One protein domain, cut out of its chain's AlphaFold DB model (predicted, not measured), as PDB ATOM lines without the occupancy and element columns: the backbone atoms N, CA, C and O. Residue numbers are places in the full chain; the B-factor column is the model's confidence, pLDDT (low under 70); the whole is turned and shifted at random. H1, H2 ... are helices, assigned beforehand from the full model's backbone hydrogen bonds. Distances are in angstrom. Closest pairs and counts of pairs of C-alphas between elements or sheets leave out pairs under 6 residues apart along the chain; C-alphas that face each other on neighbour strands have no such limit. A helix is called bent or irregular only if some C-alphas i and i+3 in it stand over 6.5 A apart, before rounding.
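This is residues 9 to 95 of the 95 residues of the protein "ESAT-6-like protein" of Lysinibacter cavernae (UniProt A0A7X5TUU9). Look for a long helical hairpin: H1 runs one way, the chain turns through a short link, and H2 folds back side by side with it. H2 is much the longer helix, and its far part, residues 78 to 93, runs on past H1 and sticks out alone. The printed part has 87 residues, with two named helices in the order H1, H2 and no named strand, and its class is all helix. The whole is extended, a rod with a radius of gyration of the C-alphas of 22.1 A and spans of 79 by 17 by 8 A.

Begin with H1, residues 9 to 39, and go on over the short link of 6 residues to H2, residues 46 to 93. The two form a helical hairpin: they run opposite ways at a shallow tilt of 8 degrees. They touch, with 7 pairs of C-alphas within 8 A, and H2 does so with residues 55 to 76 alone. Look at Val 11 and Ser 73 for the closest C-alphas of the two helices, 6.3 A apart. In H1 and H2 every O i to N i+4 pair is within hydrogen-bond range.

Find C-alpha 9 at (181.299, 196.246, 173.732); from there H1 runs 44.5 A to C-alpha 39 at (198.619, 202.903, 214.178). H2 begins at C-alpha 46, at (206.191, 192.287, 212.114), and runs 70.2 A to C-alpha 93 at (181.197, 184.883, 146.883). Neither helix is bent.

The two C-alphas farthest apart are those of Ser 42, in the link, and Gln 95, the chain's last residue, at 78.9 A. Residues 41 to 46 and 78 to 95 stand free; the body without them spans 48 by 17 by 8 A. The printed part has no cut. The mean pLDDT of the printed part is 70.6, and 39 residues are under 70, namely residues 9 to 10, 36 to 47, 58 and 72 to 95.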
ATOM      1  N   GLU A   9     181.947 195.452 172.686       67.50
ATOM      2  CA  GLU A   9     181.299 196.246 173.732       67.50
ATOM      3  C   GLU A   9     181.389 195.595 175.121       67.50
ATOM      4  O   GLU A   9     181.722 196.281 176.086       67.50
ATOM      5  N   MET A  10     181.163 194.279 175.242       68.19
ATOM      6  CA  MET A  10     181.306 193.572 176.524       68.19
ATOM      7  C   MET A  10     182.749 193.592 177.029       68.19
ATOM      8  O   MET A  10     182.980 193.721 178.228       68.19
ATOM      9  N   VAL A  11     183.728 193.508 176.126       70.00
ATOM     10  CA  VAL A  11     185.150 193.552 176.499       70.00
ATOM     11  C   VAL A  11     185.583 194.950 176.913       70.00
ATOM     12  O   VAL A  11     186.327 195.092 177.885       70.00
ATOM     13  N   ASN A  12     185.086 195.982 176.234       71.06
ATOM     14  CA  ASN A  12     185.306 197.366 176.647       71.06
ATOM     15  C   ASN A  12     184.688 197.641 178.023       71.06
ATOM     16  O   ASN A  12     185.377 198.162 178.896       71.06
ATOM     17  N   SER A  13     183.444 197.209 178.244       75.75
ATOM     18  CA  SER A  13     182.756 197.346 179.534       75.75
ATOM     19  C   SER A  13     183.513 196.640 180.665       75.75
ATOM     20  O   SER A  13     183.810 197.244 181.694       75.75
ATOM     21  N   LEU A  14     183.942 195.392 180.446       70.94
ATOM     22  CA  LEU A  14     184.743 194.649 181.422       70.94
ATOM     23  C   LEU A  14     186.095 195.326 181.704       70.94
ATOM     24  O   LEU A  14     186.560 195.344 182.844       70.94
ATOM     25  N   SER A  15     186.721 195.907 180.678       72.06
ATOM     26  CA  SER A  15     187.979 196.644 180.823       72.06
ATOM     27  C   SER A  15     187.802 197.913 181.658       72.06
ATOM     28  O   SER A  15     188.625 198.184 182.531       72.06
ATOM     29  N   GLU A  16     186.730 198.677 181.439       78.19
ATOM     30  CA  GLU A  16     186.379 199.834 182.274       78.19
ATOM     31  C   GLU A  16     186.073 199.428 183.717       78.19
ATOM     32  O   GLU A  16     186.521 200.094 184.656       78.19
ATOM     33  N   GLN A  17     185.364 198.315 183.901       77.38
ATOM     34  CA  GLN A  17     185.001 197.803 185.216       77.38
ATOM     35  C   GLN A  17     186.239 197.407 186.021       77.38
ATOM     36  O   GLN A  17     186.430 197.891 187.131       77.38
ATOM     37  N   ILE A  18     187.166 196.661 185.425       73.19
ATOM     38  CA  ILE A  18     188.431 196.306 186.082       73.19
ATOM     39  C   ILE A  18     189.303 197.534 186.352       73.19
ATOM     40  O   ILE A  18     189.991 197.592 187.372       73.19
ATOM     41  N   ARG A  19     189.293 198.535 185.465       74.81
ATOM     42  CA  ARG A  19     190.019 199.790 185.697       74.81
ATOM     43  C   ARG A  19     189.438 200.545 186.894       74.81
ATOM     44  O   ARG A  19     190.188 201.092 187.699       74.81
ATOM     45  N   THR A  20     188.115 200.533 187.024       82.06
ATOM     46  CA  THR A  20     187.385 201.096 188.166       82.06
ATOM     47  C   THR A  20     187.708 200.337 189.447       82.06
ATOM     48  O   THR A  20     188.106 200.954 190.433       82.06
ATOM     49  N   ASP A  21     187.646 199.008 189.413       74.94
ATOM     50  CA  ASP A  21     187.981 198.155 190.550       74.94
ATOM     51  C   ASP A  21     189.430 198.380 190.985       74.94
ATOM     52  O   ASP A  21     189.682 198.622 192.160       74.94
ATOM     53  N   SER A  22     190.373 198.443 190.041       74.31
ATOM     54  CA  SER A  22     191.786 198.751 190.310       74.31
ATOM     55  C   SER A  22     191.976 200.106 191.007       74.31
ATOM     56  O   SER A  22     192.834 200.236 191.882       74.31
ATOM     57  N   ASN A  23     191.178 201.119 190.656       78.44
ATOM     58  CA  ASN A  23     191.216 202.425 191.321       78.44
ATOM     59  C   ASN A  23     190.617 202.374 192.735       78.44
ATOM     60  O   ASN A  23     191.227 202.912 193.658       78.44
ATOM     61  N   ASN A  24     189.475 201.707 192.927       79.25
ATOM     62  CA  ASN A  24     188.851 201.519 194.248       79.25
ATOM     63  C   ASN A  24     189.790 200.789 195.213       79.25
ATOM     64  O   ASN A  24     189.957 201.146 196.379       79.25
ATOM     65  N   ILE A  25     190.448 199.772 194.685       71.56
ATOM     66  CA  ILE A  25     191.490 199.005 195.342       71.56
ATOM     67  C   ILE A  25     192.639 199.907 195.796       71.56
ATOM     68  O   ILE A  25     193.043 199.862 196.956       71.56
ATOM     69  N   ARG A  26     193.136 200.772 194.905       74.31
ATOM     70  CA  ARG A  26     194.219 201.704 195.226       74.31
ATOM     71  C   ARG A  26     193.807 202.680 196.327       74.31
ATOM     72  O   ARG A  26     194.555 202.863 197.276       74.31
ATOM     73  N   GLN A  27     192.589 203.216 196.262       81.62
ATOM     74  CA  GLN A  27     192.038 204.069 197.321       81.62
ATOM     75  C   GLN A  27     191.903 203.333 198.661       81.62
ATOM     76  O   GLN A  27     192.164 203.908 199.719       81.62
ATOM     77  N   THR A  28     191.521 202.055 198.628       77.00
ATOM     78  CA  THR A  28     191.440 201.211 199.828       77.00
ATOM     79  C   THR A  28     192.824 200.996 200.433       77.00
ATOM     80  O   THR A  28     192.970 201.094 201.650       77.00
ATOM     81  N   LEU A  29     193.851 200.777 199.604       72.62
ATOM     82  CA  LEU A  29     195.241 200.667 200.049       72.62
ATOM     83  C   LEU A  29     195.771 201.981 200.620       72.62
ATOM     84  O   LEU A  29     196.365 201.951 201.690       72.62
ATOM     85  N   ASP A  30     195.507 203.119 199.977       79.31
ATOM     86  CA  ASP A  30     195.905 204.441 200.483       79.31
ATOM     87  C   ASP A  30     195.242 204.722 201.845       79.31
ATOM     88  O   ASP A  30     195.872 205.212 202.786       79.31
ATOM     89  N   THR A  31     193.966 204.344 201.982       80.69
ATOM     90  CA  THR A  31     193.215 204.439 203.241       80.69
ATOM     91  C   THR A  31     193.799 203.507 204.301       80.69
ATOM     92  O   THR A  31     193.978 203.903 205.454       80.69
ATOM     93  N   LEU A  32     194.127 202.268 203.931       71.75
ATOM     94  CA  LEU A  32     194.780 201.314 204.817       71.75
ATOM     95  C   LEU A  32     196.151 201.837 205.253       71.75
ATOM     96  O   LEU A  32     196.463 201.779 206.435       71.75
ATOM     97  N   GLU A  33     196.938 202.417 204.349       72.44
ATOM     98  CA  GLU A  33     198.255 202.981 204.638       72.44
ATOM     99  C   GLU A  33     198.162 204.191 205.579       72.44
ATOM    100  O   GLU A  33     198.973 204.327 206.496       72.44
ATOM    101  N   ALA A  34     197.153 205.050 205.412       76.25
ATOM    102  CA  ALA A  34     196.877 206.156 206.328       76.25
ATOM    103  C   ALA A  34     196.494 205.653 207.732       76.25
ATOM    104  O   ALA A  34     197.009 206.150 208.741       76.25
ATOM    105  N   ASN A  35     195.652 204.618 207.809       71.69
ATOM    106  CA  ASN A  35     195.298 203.969 209.072       71.69
ATOM    107  C   ASN A  35     196.516 203.292 209.720       71.69
ATOM    108  O   ASN A  35     196.767 203.483 210.909       71.69
ATOM    109  N   VAL A  36     197.330 202.581 208.936       69.50
ATOM    110  CA  VAL A  36     198.574 201.944 209.387       69.50
ATOM    111  C   VAL A  36     199.576 202.991 209.857       69.50
ATOM    112  O   VAL A  36     200.182 202.786 210.896       69.50
ATOM    113  N   LYS A  37     199.734 204.136 209.177       68.25
ATOM    114  CA  LYS A  37     200.586 205.252 209.639       68.25
ATOM    115  C   LYS A  37     200.130 205.803 210.987       68.25
ATOM    116  O   LYS A  37     200.969 206.091 211.835       68.25
ATOM    117  N   THR A  38     198.820 205.893 211.199       69.69
ATOM    118  CA  THR A  38     198.233 206.342 212.470       69.69
ATOM    119  C   THR A  38     198.472 205.317 213.588       69.69
ATOM    120  O   THR A  38     198.813 205.683 214.711       69.69
ATOM    121  N   LEU A  39     198.374 204.025 213.264       67.62
ATOM    122  CA  LEU A  39     198.619 202.903 214.178       67.62
ATOM    123  C   LEU A  39     200.105 202.530 214.315       67.62
ATOM    124  O   LEU A  39     200.468 201.780 215.214       67.62
ATOM    125  N   LYS A  40     200.990 203.076 213.474       61.28
ATOM    126  CA  LYS A  40     202.429 202.758 213.421       61.28
ATOM    127  C   LYS A  40     203.167 203.107 214.708       61.28
ATOM    128  O   LYS A  40     204.200 202.522 215.000       61.28
ATOM    129  N   ASN A  41     202.619 204.039 215.486       62.41
ATOM    130  CA  ASN A  41     203.123 204.351 216.820       62.41
ATOM    131  C   ASN A  41     202.841 203.224 217.835       62.41
ATOM    132  O   ASN A  41     203.502 203.183 218.868       62.41
ATOM    133  N   SER A  42     201.889 202.318 217.565       64.75
ATOM    134  CA  SER A  42     201.563 201.168 218.425       64.75
ATOM    135  C   SER A  42     201.982 199.810 217.845       64.75
ATOM    136  O   SER A  42     202.181 198.866 218.609       64.75
ATOM    137  N   TRP A  43     202.149 199.689 216.523       60.91
ATOM    138  CA  TRP A  43     202.549 198.444 215.856       60.91
ATOM    139  C   TRP A  43     204.077 198.321 215.719       60.91
ATOM    140  O   TRP A  43     204.728 199.159 215.100       60.91
ATOM    141  N   GLN A  44     204.656 197.249 216.268       63.69
ATOM    142  CA  GLN A  44     206.084 196.911 216.152       63.69
ATOM    143  C   GLN A  44     206.345 196.013 214.924       63.69
ATOM    144  O   GLN A  44     205.576 195.091 214.671       63.69
ATOM    145  N   GLY A  45     207.440 196.281 214.194       64.12
ATOM    146  CA  GLY A  45     208.158 195.409 213.238       64.12
ATOM    147  C   GLY A  45     207.349 194.500 212.297       64.12
ATOM    148  O   GLY A  45     207.220 194.784 211.108       64.12
ATOM    149  N   GLU A  46     206.831 193.399 212.831       67.19
ATOM    150  CA  GLU A  46     206.191 192.287 212.114       67.19
ATOM    151  C   GLU A  46     204.911 192.697 211.361       67.19
ATOM    152  O   GLU A  46     204.644 192.233 210.247       67.19
ATOM    153  N   ALA A  47     204.142 193.641 211.912       69.06
ATOM    154  CA  ALA A  47     202.933 194.140 211.258       69.06
ATOM    155  C   ALA A  47     203.249 195.012 210.029       69.06
ATOM    156  O   ALA A  47     202.512 195.005 209.041       69.06
ATOM    157  N   LEU A  48     204.373 195.739 210.065       70.88
ATOM    158  CA  LEU A  48     204.848 196.517 208.923       70.88
ATOM    159  C   LEU A  48     205.339 195.595 207.803       70.88
ATOM    160  O   LEU A  48     205.110 195.868 206.627       70.88
ATOM    161  N   GLU A  49     206.002 194.499 208.163       77.12
ATOM    162  CA  GLU A  49     206.500 193.515 207.207       77.12
ATOM    163  C   GLU A  49     205.357 192.759 206.514       77.12
ATOM    164  O   GLU A  49     205.332 192.701 205.282       77.12
ATOM    165  N   SER A  50     204.356 192.314 207.282       74.00
ATOM    166  CA  SER A  50     203.133 191.695 206.748       74.00
ATOM    167  C   SER A  50     202.368 192.641 205.816       74.00
ATOM    168  O   SER A  50     201.920 192.231 204.745       74.00
ATOM    169  N   TYR A  51     202.274 193.928 206.170       73.12
ATOM    170  CA  TYR A  51     201.684 194.944 205.296       73.12
ATOM    171  C   TYR A  51     202.466 195.098 203.986       73.12
ATOM    172  O   TYR A  51     201.881 195.029 202.910       73.12
ATOM    173  N   ASN A  52     203.791 195.256 204.057       78.19
ATOM    174  CA  ASN A  52     204.632 195.401 202.865       78.19
ATOM    175  C   ASN A  52     204.569 194.158 201.963       78.19
ATOM    176  O   ASN A  52     204.739 194.249 200.746       78.19
ATOM    177  N   GLN A  53     204.380 192.973 202.543       82.94
ATOM    178  CA  GLN A  53     204.192 191.743 201.785       82.94
ATOM    179  C   GLN A  53     202.836 191.735 201.071       82.94
ATOM    180  O   GLN A  53     202.814 191.552 199.855       82.94
ATOM    181  N   ALA A  54     201.752 192.047 201.787       76.75
ATOM    182  CA  ALA A  54     200.418 192.172 201.206       76.75
ATOM    183  C   ALA A  54     200.369 193.238 200.098       76.75
ATOM    184  O   ALA A  54     199.796 193.001 199.040       76.75
ATOM    185  N   GLU A  55     201.024 194.388 200.290       74.31
ATOM    186  CA  GLU A  55     201.108 195.452 199.282       74.31
ATOM    187  C   GLU A  55     201.783 194.960 197.987       74.31
ATOM    188  O   GLU A  55     201.316 195.241 196.881       74.31
ATOM    189  N   ARG A  56     202.883 194.207 198.111       83.38
ATOM    190  CA  ARG A  56     203.627 193.671 196.961       83.38
ATOM    191  C   ARG A  56     202.848 192.596 196.217       83.38
ATOM    192  O   ARG A  56     202.737 192.672 194.995       83.38
ATOM    193  N   GLU A  57     202.315 191.624 196.945       80.00
ATOM    194  CA  GLU A  57     201.544 190.512 196.381       80.00
ATOM    195  C   GLU A  57     200.291 191.032 195.664       80.00
ATOM    196  O   GLU A  57     199.974 190.638 194.539       80.00
ATOM    197  N   TRP A  58     199.655 192.041 196.257       68.62
ATOM    198  CA  TRP A  58     198.547 192.748 195.644       68.62
ATOM    199  C   TRP A  58     198.948 193.446 194.340       68.62
ATOM    200  O   TRP A  58     198.269 193.293 193.319       68.62
ATOM    201  N   LYS A  59     200.018 194.255 194.345       78.44
ATOM    202  CA  LYS A  59     200.475 194.980 193.141       78.44
ATOM    203  C   LYS A  59     200.691 194.019 191.973       78.44
ATOM    204  O   LYS A  59     200.243 194.304 190.864       78.44
ATOM    205  N   GLN A  60     201.281 192.857 192.247       82.19
ATOM    206  CA  GLN A  60     201.468 191.801 191.252       82.19
ATOM    207  C   GLN A  60     200.144 191.248 190.708       82.19
ATOM    208  O   GLN A  60     200.043 190.970 189.514       82.19
ATOM    209  N   LEU A  61     199.121 191.090 191.551       76.31
ATOM    210  CA  LEU A  61     197.784 190.649 191.139       76.31
ATOM    211  C   LEU A  61     197.106 191.650 190.193       76.31
ATOM    212  O   LEU A  61     196.577 191.254 189.153       76.31
ATOM    213  N   VAL A  62     197.167 192.947 190.505       72.94
ATOM    214  CA  VAL A  62     196.598 194.009 189.650       72.94
ATOM    215  C   VAL A  62     197.316 194.078 188.306       72.94
ATOM    216  O   VAL A  62     196.688 194.221 187.256       72.94
ATOM    217  N   GLU A  63     198.640 193.950 188.316       80.12
ATOM    218  CA  GLU A  63     199.447 193.952 187.099       80.12
ATOM    219  C   GLU A  63     199.114 192.745 186.205       80.12
ATOM    220  O   GLU A  63     198.905 192.898 184.999       80.12
ATOM    221  N   GLN A  64     198.934 191.561 186.802       80.56
ATOM    222  CA  GLN A  64     198.474 190.358 186.099       80.56
ATOM    223  C   GLN A  64     197.050 190.492 185.539       80.56
ATOM    224  O   GLN A  64     196.794 190.052 184.413       80.56
ATOM    225  N   MET A  65     196.124 191.120 186.273       73.12
ATOM    226  CA  MET A  65     194.773 191.405 185.769       73.12
ATOM    227  C   MET A  65     194.815 192.323 184.548       73.12
ATOM    228  O   MET A  65     194.208 192.004 183.526       73.12
ATOM    229  N   ASN A  66     195.578 193.419 184.614       72.44
ATOM    230  CA  ASN A  66     195.744 194.332 183.482       72.44
ATOM    231  C   ASN A  66     196.358 193.623 182.267       72.44
ATOM    232  O   ASN A  66     195.868 193.774 181.149       72.44
ATOM    233  N   ALA A  67     197.383 192.793 182.473       80.25
ATOM    234  CA  ALA A  67     197.978 192.009 181.393       80.25
ATOM    235  C   ALA A  67     196.970 191.029 180.763       80.25
ATOM    236  O   ALA A  67     196.923 190.873 179.540       80.25
ATOM    237  N   THR A  68     196.135 190.391 181.586       78.06
ATOM    238  CA  THR A  68     195.091 189.465 181.124       78.06
ATOM    239  C   THR A  68     194.028 190.193 180.307       78.06
ATOM    240  O   THR A  68     193.652 189.726 179.235       78.06
ATOM    241  N   LEU A  69     193.603 191.376 180.743       70.50
ATOM    242  CA  LEU A  69     192.680 192.223 179.990       70.50
ATOM    243  C   LEU A  69     193.209 192.647 178.625       70.50
ATOM    244  O   LEU A  69     192.482 192.601 177.633       70.50
ATOM    245  N   VAL A  70     194.475 193.055 178.558       74.56
ATOM    246  CA  VAL A  70     195.115 193.424 177.289       74.56
ATOM    247  C   VAL A  70     195.130 192.226 176.336       74.56
ATOM    248  O   VAL A  70     194.855 192.375 175.147       74.56
ATOM    249  N   ARG A  71     195.366 191.014 176.853       75.75
ATOM    250  CA  ARG A  71     195.278 189.785 176.049       75.75
ATOM    251  C   ARG A  71     193.856 189.499 175.578       75.75
ATOM    252  O   ARG A  71     193.679 189.188 174.405       75.75
ATOM    253  N   ILE A  72     192.857 189.625 176.453       68.25
ATOM    254  CA  ILE A  72     191.447 189.400 176.096       68.25
ATOM    255  C   ILE A  72     191.001 190.408 175.032       68.25
ATOM    256  O   ILE A  72     190.470 190.007 174.004       68.25
ATOM    257  N   SER A  73     191.274 191.699 175.227       66.38
ATOM    258  CA  SER A  73     190.939 192.749 174.253       66.38
ATOM    259  C   SER A  73     191.620 192.552 172.900       66.38
ATOM    260  O   SER A  73     190.958 192.686 171.871       66.38
ATOM    261  N   SER A  74     192.895 192.153 172.884       69.25
ATOM    262  CA  SER A  74     193.610 191.831 171.642       69.25
ATOM    263  C   SER A  74     192.973 190.634 170.927       69.25
ATOM    264  O   SER A  74     192.633 190.732 169.750       69.25
ATOM    265  N   ALA A  75     192.713 189.542 171.654       69.38
ATOM    266  CA  ALA A  75     192.074 188.350 171.101       69.38
ATOM    267  C   ALA A  75     190.658 188.639 170.571       69.38
ATOM    268  O   ALA A  75     190.283 188.160 169.502       69.38
ATOM    269  N   THR A  76     189.868 189.460 171.269       65.81
ATOM    270  CA  THR A  76     188.533 189.863 170.803       65.81
ATOM    271  C   THR A  76     188.601 190.783 169.585       65.81
ATOM    272  O   THR A  76     187.797 190.620 168.669       65.81
ATOM    273  N   GLY A  77     189.565 191.706 169.521       64.56
ATOM    274  CA  GLY A  77     189.796 192.536 168.336       64.56
ATOM    275  C   GLY A  77     190.168 191.706 167.103       64.56
ATOM    276  O   GLY A  77     189.608 191.907 166.023       64.56
ATOM    277  N   GLU A  78     191.050 190.718 167.269       64.75
ATOM    278  CA  GLU A  78     191.401 189.755 166.220       64.75
ATOM    279  C   GLU A  78     190.185 188.932 165.769       64.75
ATOM    280  O   GLU A  78     189.943 188.793 164.568       64.75
ATOM    281  N   MET A  79     189.372 188.444 166.712       59.81
ATOM    282  CA  MET A  79     188.146 187.699 166.408       59.81
ATOM    283  C   MET A  79     187.102 188.548 165.674       59.81
ATOM    284  O   MET A  79     186.496 188.062 164.720       59.81
ATOM    285  N   ALA A  80     186.903 189.807 166.073       60.16
ATOM    286  CA  ALA A  80     185.977 190.722 165.407       60.16
ATOM    287  C   ALA A  80     186.413 191.008 163.959       60.16
ATOM    288  O   ALA A  80     185.600 190.920 163.036       60.16
ATOM    289  N   ASN A  81     187.709 191.254 163.738       60.59
ATOM    290  CA  ASN A  81     188.273 191.433 162.398       60.59
ATOM    291  C   ASN A  81     188.156 190.166 161.543       60.59
ATOM    292  O   ASN A  81     187.821 190.251 160.358       60.59
ATOM    293  N   ALA A  82     188.397 188.991 162.129       60.97
ATOM    294  CA  ALA A  82     188.258 187.714 161.441       60.97
ATOM    295  C   ALA A  82     186.799 187.433 161.046       60.97
ATOM    296  O   ALA A  82     186.553 186.979 159.928       60.97
ATOM    297  N   TYR A  83     185.833 187.743 161.918       57.12
ATOM    298  CA  TYR A  83     184.406 187.591 161.624       57.12
ATOM    299  C   TYR A  83     183.955 188.510 160.489       57.12
ATOM    300  O   TYR A  83     183.381 188.022 159.520       57.12
ATOM    301  N   VAL A  84     184.265 189.810 160.556       62.00
ATOM    302  CA  VAL A  84     183.895 190.771 159.502       62.00
ATOM    303  C   VAL A  84     184.565 190.422 158.174       62.00
ATOM    304  O   VAL A  84     183.927 190.478 157.127       62.00
ATOM    305  N   SER A  85     185.836 190.015 158.201       60.94
ATOM    306  CA  SER A  85     186.549 189.607 156.986       60.94
ATOM    307  C   SER A  85     185.948 188.346 156.370       60.94
ATOM    308  O   SER A  85     185.790 188.285 155.152       60.94
ATOM    309  N   LYS A  86     185.578 187.348 157.187       60.75
ATOM    310  CA  LYS A  86     184.924 186.126 156.698       60.75
ATOM    311  C   LYS A  86     183.518 186.380 156.173       60.75
ATOM    312  O   LYS A  86     183.162 185.820 155.141       60.75
ATOM    313  N   ASP A  87     182.743 187.224 156.844       60.16
ATOM    314  CA  ASP A  87     181.403 187.593 156.393       60.16
ATOM    315  C   ASP A  87     181.467 188.345 155.056       60.16
ATOM    316  O   ASP A  87     180.814 187.959 154.092       60.16
ATOM    317  N   LYS A  88     182.377 189.319 154.937       60.69
ATOM    318  CA  LYS A  88     182.603 190.071 153.697       60.69
ATOM    319  C   LYS A  88     183.120 189.186 152.558       60.69
ATOM    320  O   LYS A  88     182.703 189.364 151.414       60.69
ATOM    321  N   ALA A  89     183.997 188.224 152.851       65.50
ATOM    322  CA  ALA A  89     184.488 187.258 151.866       65.50
ATOM    323  C   ALA A  89     183.365 186.340 151.359       65.50
ATOM    324  O   ALA A  89     183.256 186.123 150.155       65.50
ATOM    325  N   ASN A  90     182.493 185.862 152.250       58.09
ATOM    326  CA  ASN A  90     181.323 185.079 151.861       58.09
ATOM    327  C   ASN A  90     180.304 185.925 151.090       58.09
ATOM    328  O   ASN A  90     179.826 185.486 150.053       58.09
ATOM    329  N   ALA A  91     180.014 187.151 151.524       59.81
ATOM    330  CA  ALA A  91     179.123 188.060 150.802       59.81
ATOM    331  C   ALA A  91     179.625 188.355 149.375       59.81
ATOM    332  O   ALA A  91     178.825 188.432 148.452       59.81
ATOM    333  N   SER A  92     180.947 188.438 149.185       64.19
ATOM    334  CA  SER A  92     181.578 188.611 147.866       64.19
ATOM    335  C   SER A  92     181.543 187.344 146.996       64.19
ATOM    336  O   SER A  92     181.726 187.437 145.791       64.19
ATOM    337  N   LEU A  93     181.344 186.163 147.593       65.12
ATOM    338  CA  LEU A  93     181.197 184.883 146.883       65.12
ATOM    339  C   LEU A  93     179.758 184.627 146.407       65.12
ATOM    340  O   LEU A  93     179.550 183.769 145.552       65.12
ATOM    341  N   PHE A  94     178.779 185.338 146.970       64.62
ATOM    342  CA  PHE A  94     177.356 185.213 146.634       64.62
ATOM    343  C   PHE A  94     176.814 186.397 145.808       64.62
ATOM    344  O   PHE A  94     175.599 186.488 145.621       64.62
ATOM    345  N   GLN A  95     177.688 187.282 145.316       51.84
ATOM    346  CA  GLN A  95     177.373 188.369 144.380       51.84
ATOM    347  C   GLN A  95     177.928 188.048 142.990       51.84
ATOM    348  O   GLN A  95     177.227 188.368 142.004       51.84
TER     349      GLN A  95